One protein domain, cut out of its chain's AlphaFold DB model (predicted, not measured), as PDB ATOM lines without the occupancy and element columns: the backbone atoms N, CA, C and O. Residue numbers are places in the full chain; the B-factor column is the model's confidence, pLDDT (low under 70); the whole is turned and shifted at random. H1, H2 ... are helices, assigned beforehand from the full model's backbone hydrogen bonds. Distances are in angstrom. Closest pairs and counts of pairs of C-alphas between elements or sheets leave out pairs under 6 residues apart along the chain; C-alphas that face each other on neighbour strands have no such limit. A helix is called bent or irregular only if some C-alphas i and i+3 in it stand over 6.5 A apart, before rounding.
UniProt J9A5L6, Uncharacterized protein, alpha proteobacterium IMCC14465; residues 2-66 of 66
ATOM      1  N   MET A   2     -14.267 113.913  -1.666       62.88
ATOM      2  CA  MET A   2     -13.910 112.665  -2.376       62.88
ATOM      3  C   MET A   2     -12.891 111.774  -1.643       62.88
ATOM      4  O   MET A   2     -13.014 110.556  -1.716       62.88
ATOM      5  N   ASP A   3     -11.940 112.343  -0.894       77.50
ATOM      6  CA  ASP A   3     -10.946 111.550  -0.150       77.50
ATOM      7  C   ASP A   3     -11.533 110.710   0.983       77.50
ATOM      8  O   ASP A   3     -11.112 109.575   1.178       77.50
ATOM      9  N   PHE A   4     -12.540 111.221   1.698       75.12
ATOM     10  CA  PHE A   4     -13.161 110.469   2.790       75.12
ATOM     11  C   PHE A   4     -13.961 109.277   2.258       75.12
ATOM     12  O   PHE A   4     -13.857 108.175   2.787       75.12
ATOM     13  N   PHE A   5     -14.706 109.480   1.168       77.38
ATOM     14  CA  PHE A   5     -15.425 108.394   0.503       77.38
ATOM     15  C   PHE A   5     -14.464 107.370  -0.100       77.38
ATOM     16  O   PHE A   5     -14.679 106.186   0.101       77.38
ATOM     17  N   LYS A   6     -13.364 107.789  -0.745       78.88
ATOM     18  CA  LYS A   6     -12.331 106.856  -1.233       78.88
ATOM     19  C   LYS A   6     -11.655 106.081  -0.104       78.88
ATOM     20  O   LYS A   6     -11.382 104.896  -0.264       78.88
ATOM     21  N   TRP A   7     -11.386 106.728   1.028       80.69
ATOM     22  CA  TRP A   7     -10.825 106.068   2.203       80.69
ATOM     23  C   TRP A   7     -11.794 105.027   2.775       80.69
ATOM     24  O   TRP A   7     -11.399 103.885   3.015       80.69
ATOM     25  N   ALA A   8     -13.066 105.401   2.926       76.44
ATOM     26  CA  ALA A   8     -14.111 104.502   3.396       76.44
ATOM     27  C   ALA A   8     -14.309 103.326   2.433       76.44
ATOM     28  O   ALA A   8     -14.346 102.186   2.877       76.44
ATOM     29  N   ASP A   9     -14.362 103.577   1.126       78.69
ATOM     30  CA  ASP A   9     -14.551 102.554   0.094       78.69
ATOM     31  C   ASP A   9     -13.380 101.556   0.054       78.69
ATOM     32  O   ASP A   9     -13.585 100.341   0.040       78.69
ATOM     33  N   ASN A  10     -12.140 102.043   0.179       77.19
ATOM     34  CA  ASN A  10     -10.951 101.190   0.254       77.19
ATOM     35  C   ASN A  10     -10.942 100.323   1.532       77.19
ATOM     36  O   ASN A  10     -10.607  99.140   1.496       77.19
ATOM     37  N   LYS A  11     -11.388 100.878   2.667       73.62
ATOM     38  CA  LYS A  11     -11.543 100.135   3.930       73.62
ATOM     39  C   LYS A  11     -12.670  99.104   3.872       73.62
ATOM     40  O   LYS A  11     -12.478  97.977   4.322       73.62
ATOM     41  N   ILE A  12     -13.819  99.462   3.302       71.50
ATOM     42  CA  ILE A  12     -14.990  98.584   3.150       71.50
ATOM     43  C   ILE A  12     -14.706  97.467   2.137       71.50
ATOM     44  O   ILE A  12     -15.185  96.354   2.313       71.50
ATOM     45  N   THR A  13     -13.860  97.698   1.132       70.69
ATOM     46  CA  THR A  13     -13.432  96.645   0.192       70.69
ATOM     47  C   THR A  13     -12.682  95.507   0.900       70.69
ATOM     48  O   THR A  13     -12.747  94.355   0.476       70.69
ATOM     49  N   PHE A  14     -12.017  95.795   2.024       70.06
ATOM     50  CA  PHE A  14     -11.329  94.791   2.841       70.06
ATOM     51  C   PHE A  14     -12.238  94.108   3.881       70.06
ATOM     52  O   PHE A  14     -11.797  93.205   4.602       70.06
ATOM     53  N   PHE A  15     -13.508  94.518   3.983       73.19
ATOM     54  CA  PHE A  15     -14.462  93.882   4.885       73.19
ATOM     55  C   PHE A  15     -14.877  92.515   4.347       73.19
ATOM     56  O   PHE A  15     -15.302  92.362   3.203       73.19
ATOM     57  N   ARG A  16     -14.800  91.493   5.203       77.00
ATOM     58  CA  ARG A  16     -15.316  90.166   4.859       77.00
ATOM     59  C   ARG A  16     -16.832  90.175   5.029       77.00
ATOM     60  O   ARG A  16     -17.387  90.948   5.807       77.00
ATOM     61  N   TRP A  17     -17.504  89.240   4.364       76.12
ATOM     62  CA  TRP A  17     -18.957  89.054   4.477       76.12
ATOM     63  C   TRP A  17     -19.438  88.922   5.931       76.12
ATOM     64  O   TRP A  17     -20.493  89.444   6.284       76.12
ATOM     65  N   TYR A  18     -18.632  88.293   6.792       77.75
ATOM     66  CA  TYR A  18     -18.910  88.199   8.225       77.75
ATOM     67  C   TYR A  18     -18.933  89.563   8.922       77.75
ATOM     68  O   TYR A  18     -19.806  89.799   9.747       77.75
ATOM     69  N   ASP A  19     -18.029  90.480   8.575       77.38
ATOM     70  CA  ASP A  19     -17.987  91.806   9.194       77.38
ATOM     71  C   ASP A  19     -19.226  92.632   8.808       77.38
ATOM     72  O   ASP A  19     -19.817  93.301   9.649       77.38
ATOM     73  N   ILE A  20     -19.684  92.513   7.557       80.44
ATOM     74  CA  ILE A  20     -20.924  93.147   7.079       80.44
ATOM     75  C   ILE A  20     -22.144  92.580   7.823       80.44
ATOM     76  O   ILE A  20     -23.045  93.330   8.210       80.44
ATOM     77  N   ALA A  21     -22.171  91.262   8.044       83.38
ATOM     78  CA  ALA A  21     -23.224  90.605   8.813       83.38
ATOM     79  C   ALA A  21     -23.230  91.057  10.285       83.38
ATOM     80  O   ALA A  21     -24.304  91.326  10.822       83.38
ATOM     81  N   LEU A  22     -22.057  91.219  10.914       83.75
ATOM     82  CA  LEU A  22     -21.940  91.760  12.272       83.75
ATOM     83  C   LEU A  22     -22.489  93.186  12.369       83.75
ATOM     84  O   LEU A  22     -23.237  93.483  13.298       83.75
ATOM     85  N   THR A  23     -22.187  94.054  11.401       83.81
ATOM     86  CA  THR A  23     -22.726  95.421  11.389       83.81
ATOM     87  C   THR A  23     -24.251  95.412  11.298       83.81
ATOM     88  O   THR A  23     -24.922  96.126  12.039       83.81
ATOM     89  N   LYS A  24     -24.827  94.561  10.438       84.31
ATOM     90  CA  LYS A  24     -26.288  94.405  10.333       84.31
ATOM     91  C   LYS A  24     -26.904  93.868  11.626       84.31
ATOM     92  O   LYS A  24     -27.940  94.374  12.043       84.31
ATOM     93  N   LEU A  25     -26.264  92.893  12.276       85.31
ATOM     94  CA  LEU A  25     -26.697  92.361  13.572       85.31
ATOM     95  C   LEU A  25     -26.622  93.411  14.684       85.31
ATOM     96  O   LEU A  25     -27.529  93.482  15.507       85.31
ATOM     97  N   SER A  26     -25.594  94.260  14.682       85.19
ATOM     98  CA  SER A  26     -25.464  95.379  15.619       85.19
ATOM     99  C   SER A  26     -26.595  96.401  15.444       85.19
ATOM    100  O   SER A  26     -27.251  96.769  16.417       85.19
ATOM    101  N   VAL A  27     -26.905  96.784  14.198       85.31
ATOM    102  CA  VAL A  27     -28.034  97.680  13.892       85.31
ATOM    103  C   VAL A  27     -29.373  97.033  14.254       85.31
ATOM    104  O   VAL A  27     -30.255  97.707  14.778       85.31
ATOM    105  N   LEU A  28     -29.526  95.728  14.029       85.69
ATOM    106  CA  LEU A  28     -30.722  94.984  14.419       85.69
ATOM    107  C   LEU A  28     -30.884  94.962  15.945       85.69
ATOM    108  O   LEU A  28     -31.960  95.281  16.438       85.69
ATOM    109  N   ALA A  29     -29.818  94.685  16.703       83.62
ATOM    110  CA  ALA A  29     -29.834  94.752  18.164       83.62
ATOM    111  C   ALA A  29     -30.192  96.160  18.674       83.62
ATOM    112  O   ALA A  29     -30.976  96.293  19.611       83.62
ATOM    113  N   PHE A  30     -29.692  97.210  18.017       81.94
ATOM    114  CA  PHE A  30     -30.054  98.595  18.318       81.94
ATOM    115  C   PHE A  30     -31.529  98.904  18.011       81.94
ATOM    116  O   PHE A  30     -32.212  99.522  18.825       81.94
ATOM    117  N   ALA A  31     -32.054  98.422  16.882       84.12
ATOM    118  CA  ALA A  31     -33.470  98.551  16.545       84.12
ATOM    119  C   ALA A  31     -34.368  97.832  17.565       84.12
ATOM    120  O   ALA A  31     -35.396  98.379  17.957       84.12
ATOM    121  N   PHE A  32     -33.958  96.659  18.060       79.88
ATOM    122  CA  PHE A  32     -34.643  95.962  19.155       79.88
ATOM    123  C   PHE A  32     -34.595  96.744  20.473       79.88
ATOM    124  O   PHE A  32     -35.572  96.747  21.219       79.88
ATOM    125  N   LEU A  33     -33.495  97.447  20.742       78.25
ATOM    126  CA  LEU A  33     -33.346  98.322  21.905       78.25
ATOM    127  C   LEU A  33     -34.340  99.496  21.847       78.25
ATOM    128  O   LEU A  33     -35.023  99.773  22.831       78.25
ATOM    129  N   ILE A  34     -34.487 100.122  20.674       79.19
ATOM    130  CA  ILE A  34     -35.507 101.153  20.424       79.19
ATOM    131  C   ILE A  34     -36.915 100.556  20.511       79.19
ATOM    132  O   ILE A  34     -37.798 101.158  21.111       79.19
ATOM    133  N   ALA A  35     -37.134  99.356  19.970       77.38
ATOM    134  CA  ALA A  35     -38.424  98.675  20.056       77.38
ATOM    135  C   ALA A  35     -38.824  98.369  21.508       77.38
ATOM    136  O   ALA A  35     -40.005  98.423  21.827       77.38
ATOM    137  N   LYS A  36     -37.856  98.126  22.403       67.69
ATOM    138  CA  LYS A  36     -38.063  97.971  23.855       67.69
ATOM    139  C   LYS A  36     -38.566  99.258  24.528       67.69
ATOM    140  O   LYS A  36     -39.157  99.186  25.602       67.69
ATOM    141  N   LEU A  37     -38.347 100.425  23.916       69.00
ATOM    142  CA  LEU A  37     -38.919 101.694  24.376       69.00
ATOM    143  C   LEU A  37     -40.447 101.720  24.198       69.00
ATOM    144  O   LEU A  37     -41.134 102.418  24.941       69.00
ATOM    145  N   CYS A  38     -40.980 100.916  23.270       72.12
ATOM    146  CA  CYS A  38     -42.397 100.573  23.227       72.12
ATOM    147  C   CYS A  38     -42.649  99.377  24.170       72.12
ATOM    148  O   CYS A  38     -42.200  98.264  23.886       72.12
ATOM    149  N   PRO A  39     -43.375  99.571  25.284       60.88
ATOM    150  CA  PRO A  39     -43.495  98.570  26.349       60.88
ATOM    151  C   PRO A  39     -44.224  97.276  25.943       60.88
ATOM    152  O   PRO A  39     -44.184  96.303  26.690       60.88
ATOM    153  N   GLU A  40     -44.863  97.229  24.773       60.41
ATOM    154  CA  GLU A  40     -45.713  96.109  24.347       60.41
ATOM    155  C   GLU A  40     -44.986  94.956  23.639       60.41
ATOM    156  O   GLU A  40     -45.578  93.892  23.478       60.41
ATOM    157  N   LEU A  41     -43.726  95.121  23.208       60.75
ATOM    158  CA  LEU A  41     -43.107  94.142  22.298       60.75
ATOM    159  C   LEU A  41     -42.134  93.144  22.943       60.75
ATOM    160  O   LEU A  41     -42.053  92.010  22.475       60.75
ATOM    161  N   LEU A  42     -41.365  93.519  23.972       56.81
ATOM    162  CA  LEU A  42     -40.265  92.673  24.456       56.81
ATOM    163  C   LEU A  42     -40.128  92.674  25.983       56.81
ATOM    164  O   LEU A  42     -39.846  93.702  26.586       56.81
ATOM    165  N   GLY A  43     -40.210  91.492  26.601       65.00
ATOM    166  CA  GLY A  43     -39.934  91.281  28.031       65.00
ATOM    167  C   GLY A  43     -38.449  91.094  28.383       65.00
ATOM    168  O   GLY A  43     -38.108  90.982  29.556       65.00
ATOM    169  N   LEU A  44     -37.553  91.054  27.391       65.56
ATOM    170  CA  LEU A  44     -36.128  90.758  27.583       65.56
ATOM    171  C   LEU A  44     -35.337  92.008  28.013       65.56
ATOM    172  O   LEU A  44     -35.594  93.102  27.509       65.56
ATOM    173  N   ASP A  45     -34.391  91.871  28.946       72.19
ATOM    174  CA  ASP A  45     -33.667  93.006  29.537       72.19
ATOM    175  C   ASP A  45     -32.914  93.846  28.482       72.19
ATOM    176  O   ASP A  45     -32.242  93.316  27.594       72.19
ATOM    177  N   TRP A  46     -33.050  95.174  28.557       70.12
ATOM    178  CA  TRP A  46     -32.515  96.108  27.555       70.12
ATOM    179  C   TRP A  46     -30.980  96.092  27.514       70.12
ATOM    180  O   TRP A  46     -30.377  96.323  26.464       70.12
ATOM    181  N   GLN A  47     -30.355  95.755  28.647       74.12
ATOM    182  CA  GLN A  47     -28.906  95.654  28.788       74.12
ATOM    183  C   GLN A  47     -28.312  94.587  27.862       74.12
ATOM    184  O   GLN A  47     -27.200  94.757  27.369       74.12
ATOM    185  N   ILE A  48     -29.061  93.518  27.574       78.62
ATOM    186  CA  ILE A  48     -28.609  92.413  26.720       78.62
ATOM    187  C   ILE A  48     -28.519  92.873  25.261       78.62
ATOM    188  O   ILE A  48     -27.525  92.597  24.591       78.62
ATOM    189  N   PHE A  49     -29.509  93.627  24.777       76.38
ATOM    190  CA  PHE A  49     -29.478  94.196  23.426       76.38
ATOM    191  C   PHE A  49     -28.380  95.241  23.273       76.38
ATOM    192  O   PHE A  49     -27.716  95.279  22.238       76.38
ATOM    193  N   LEU A  50     -28.151  96.049  24.314       77.75
ATOM    194  CA  LEU A  50     -27.063  97.021  24.320       77.75
ATOM    195  C   LEU A  50     -25.705  96.318  24.272       77.75
ATOM    196  O   LEU A  50     -24.893  96.620  23.401       77.75
ATOM    197  N   ALA A  51     -25.484  95.337  25.149       82.81
ATOM    198  CA  ALA A  51     -24.248  94.566  25.197       82.81
ATOM    199  C   ALA A  51     -23.994  93.803  23.887       82.81
ATOM    200  O   ALA A  51     -22.873  93.816  23.382       82.81
ATOM    201  N   ALA A  52     -25.029  93.201  23.294       82.69
ATOM    202  CA  ALA A  52     -24.936  92.535  21.998       82.69
ATOM    203  C   ALA A  52     -24.606  93.528  20.873       82.69
ATOM    204  O   ALA A  52     -23.657  93.311  20.124       82.69
ATOM    205  N   GLY A  53     -25.326  94.651  20.783       83.94
ATOM    206  CA  GLY A  53     -25.072  95.689  19.782       83.94
ATOM    207  C   GLY A  53     -23.644  96.231  19.857       83.94
ATOM    208  O   GLY A  53     -22.968  96.339  18.832       83.94
ATOM    209  N   MET A  54     -23.155  96.483  21.072       81.31
ATOM    210  CA  MET A  54     -21.800  96.969  21.328       81.31
ATOM    211  C   MET A  54     -20.744  95.897  21.028       81.31
ATOM    212  O   MET A  54     -19.743  96.186  20.374       81.31
ATOM    213  N   GLY A  55     -20.996  94.649  21.431       83.62
ATOM    214  CA  GLY A  55     -20.126  93.503  21.168       83.62
ATOM    215  C   GLY A  55     -19.970  93.201  19.678       83.62
ATOM    216  O   GLY A  55     -18.867  92.894  19.233       83.62
ATOM    217  N   PHE A  56     -21.036  93.360  18.887       82.38
ATOM    218  CA  PHE A  56     -20.971  93.218  17.430       82.38
ATOM    219  C   PHE A  56     -20.338  94.434  16.732       82.38
ATOM    220  O   PHE A  56     -19.686  94.271  15.701       82.38
ATOM    221  N   ALA A  57     -20.476  95.642  17.287       78.69
ATOM    222  CA  ALA A  57     -19.887  96.856  16.715       78.69
ATOM    223  C   ALA A  57     -18.370  96.962  16.953       78.69
ATOM    224  O   ALA A  57     -17.639  97.432  16.084       78.69
ATOM    225  N   LEU A  58     -17.881  96.508  18.109       80.31
ATOM    226  CA  LEU A  58     -16.469  96.559  18.512       80.31
ATOM    227  C   LEU A  58     -15.477  95.977  17.483       80.31
ATOM    228  O   LEU A  58     -14.554  96.693  17.090       80.31
ATOM    229  N   PRO A  59     -15.626  94.726  17.002       78.25
ATOM    230  CA  PRO A  59     -14.684  94.143  16.042       78.25
ATOM    231  C   PRO A  59     -14.693  94.875  14.693       78.25
ATOM    232  O   PRO A  59     -13.643  95.032  14.069       78.25
ATOM    233  N   VAL A  60     -15.861  95.373  14.276       77.50
ATOM    234  CA  VAL A  60     -16.037  96.188  13.067       77.50
ATOM    235  C   VAL A  60     -15.303  97.522  13.211       77.50
ATOM    236  O   VAL A  60     -14.526  97.892  12.332       77.50
ATOM    237  N   PHE A  61     -15.466  98.205  14.347       78.06
ATOM    238  CA  PHE A  61     -14.775  99.463  14.642       78.06
ATOM    239  C   PHE A  61     -13.254  99.301  14.690       78.06
ATOM    240  O   PHE A  61     -12.532 100.121  14.125       78.06
ATOM    241  N   ILE A  62     -12.756  98.228  15.313       79.56
ATOM    242  CA  ILE A  62     -11.316  97.947  15.390       79.56
ATOM    243  C   ILE A  62     -10.729  97.728  13.989       79.56
ATOM    244  O   ILE A  62      -9.667  98.268  13.685       79.56
ATOM    245  N   LYS A  63     -11.421  96.991  13.111       73.88
ATOM    246  CA  LYS A  63     -11.016  96.837  11.701       73.88
ATOM    247  C   LYS A  63     -11.081  98.140  10.914       73.88
ATOM    248  O   LYS A  63     -10.277  98.361  10.016       73.88
ATOM    249  N   MET A  64     -12.034  99.007  11.233       72.44
ATOM    250  CA  MET A  64     -12.146 100.301  10.573       72.44
ATOM    251  C   MET A  64     -10.976 101.223  10.960       72.44
ATOM    252  O   MET A  64     -10.396 101.870  10.089       72.44
ATOM    253  N   LEU A  65     -10.569 101.214  12.235       73.38
ATOM    254  CA  LEU A  65      -9.454 102.005  12.775       73.38
ATOM    255  C   LEU A  65      -8.061 101.501  12.366       73.38
ATOM    256  O   LEU A  65      -7.152 102.314  12.228       73.38
ATOM    257  N   LYS A  66      -7.892 100.188  12.186       62.16
ATOM    258  CA  LYS A  66      -6.614  99.539  11.858       62.16
ATOM    259  C   LYS A  66      -6.438  99.403  10.356       62.16
ATOM    260  O   LYS A  66      -5.716 100.213   9.747       62.16
TER     261      LYS A  66
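AT A GLANCE: This is residues 2 to 66 of the 66 residues of an uncharacterized protein of alpha proteobacterium IMCC14465 (UniProt J9A5L6). The longest helix, H3, and H2 fold back on each other as a long helical hairpin, and the shorter helix H1 stands crosswise near the end where H2 begins and H3 ends. Residues 2 to 7, in H1, stick out from the hairpin, and the loop of residues 36 to 45 closes its other end. The printed part has 65 residues with three named helices, in the order H1, H2, H3 along the chain, and no named strand; the class is all helix. The whole is loose, with a radius of gyration of the C-alphas of 14.6 A, and its outline is a rod whose C-alphas span 44 by 21 by 18 A.

IN THESE COORDINATES: H3 holds residues 46 to 65 and measures 28.0 A from first to last C-alpha, from C-alpha 46 at (-32.515, 96.108, 27.555) to C-alpha 65 at (-9.454, 102.005, 12.775). It is irregular, but only just: C-alphas 56 and 59 are 6.50 A apart. It has a kink of 30 degrees near residue 59. H2 holds residues 17 to 35 and is 26.7 A long, with C-alpha 17 at (-18.957, 89.054, 4.477). H1 holds residues 2 to 13, begins with C-alpha 2 at (-13.910, 112.665, -2.376), and is 16.2 A long.

HOW THE PARTS SIT: H3 and H2 form a helical hairpin. They touch, with 29 pairs of C-alphas within 8 A, and the closest C-alphas, those of Gly 53 and Ser 26, are 4.2 A apart. They run opposite ways at a shallow tilt of 33 degrees, only just short of steep. H1 is close to H3 but not clearly touching it: the closest C-alphas, those of Lys 11 and Met 64, are 6.7 A apart. The lines of H1 and H3 are about perpendicular, but only just, at 73 degrees. H1 and H2 are apart, although they follow each other in the chain. Along the backbones of H1 and H2, every O i to N i+4 pair is within hydrogen-bond range; in H3, 14 of 16 are.

THE WHOLE: The two C-alphas farthest apart are those of Met 2 and Gly 43, at 45.4 A. The first and last printed C-alphas, those of Met 2 and Lys 66, are 20.7 A apart. The printed part has no cut, and Lys 66 is the chain's last residue. The link from H1 to H2 is tight, with 3 residues, and the link from H2 to H3 is short, with 10. The mean pLDDT of the printed part is 76.2, and it is under 70 at residue 2, residues 36 to 37, residues 39 to 44 and residue 66.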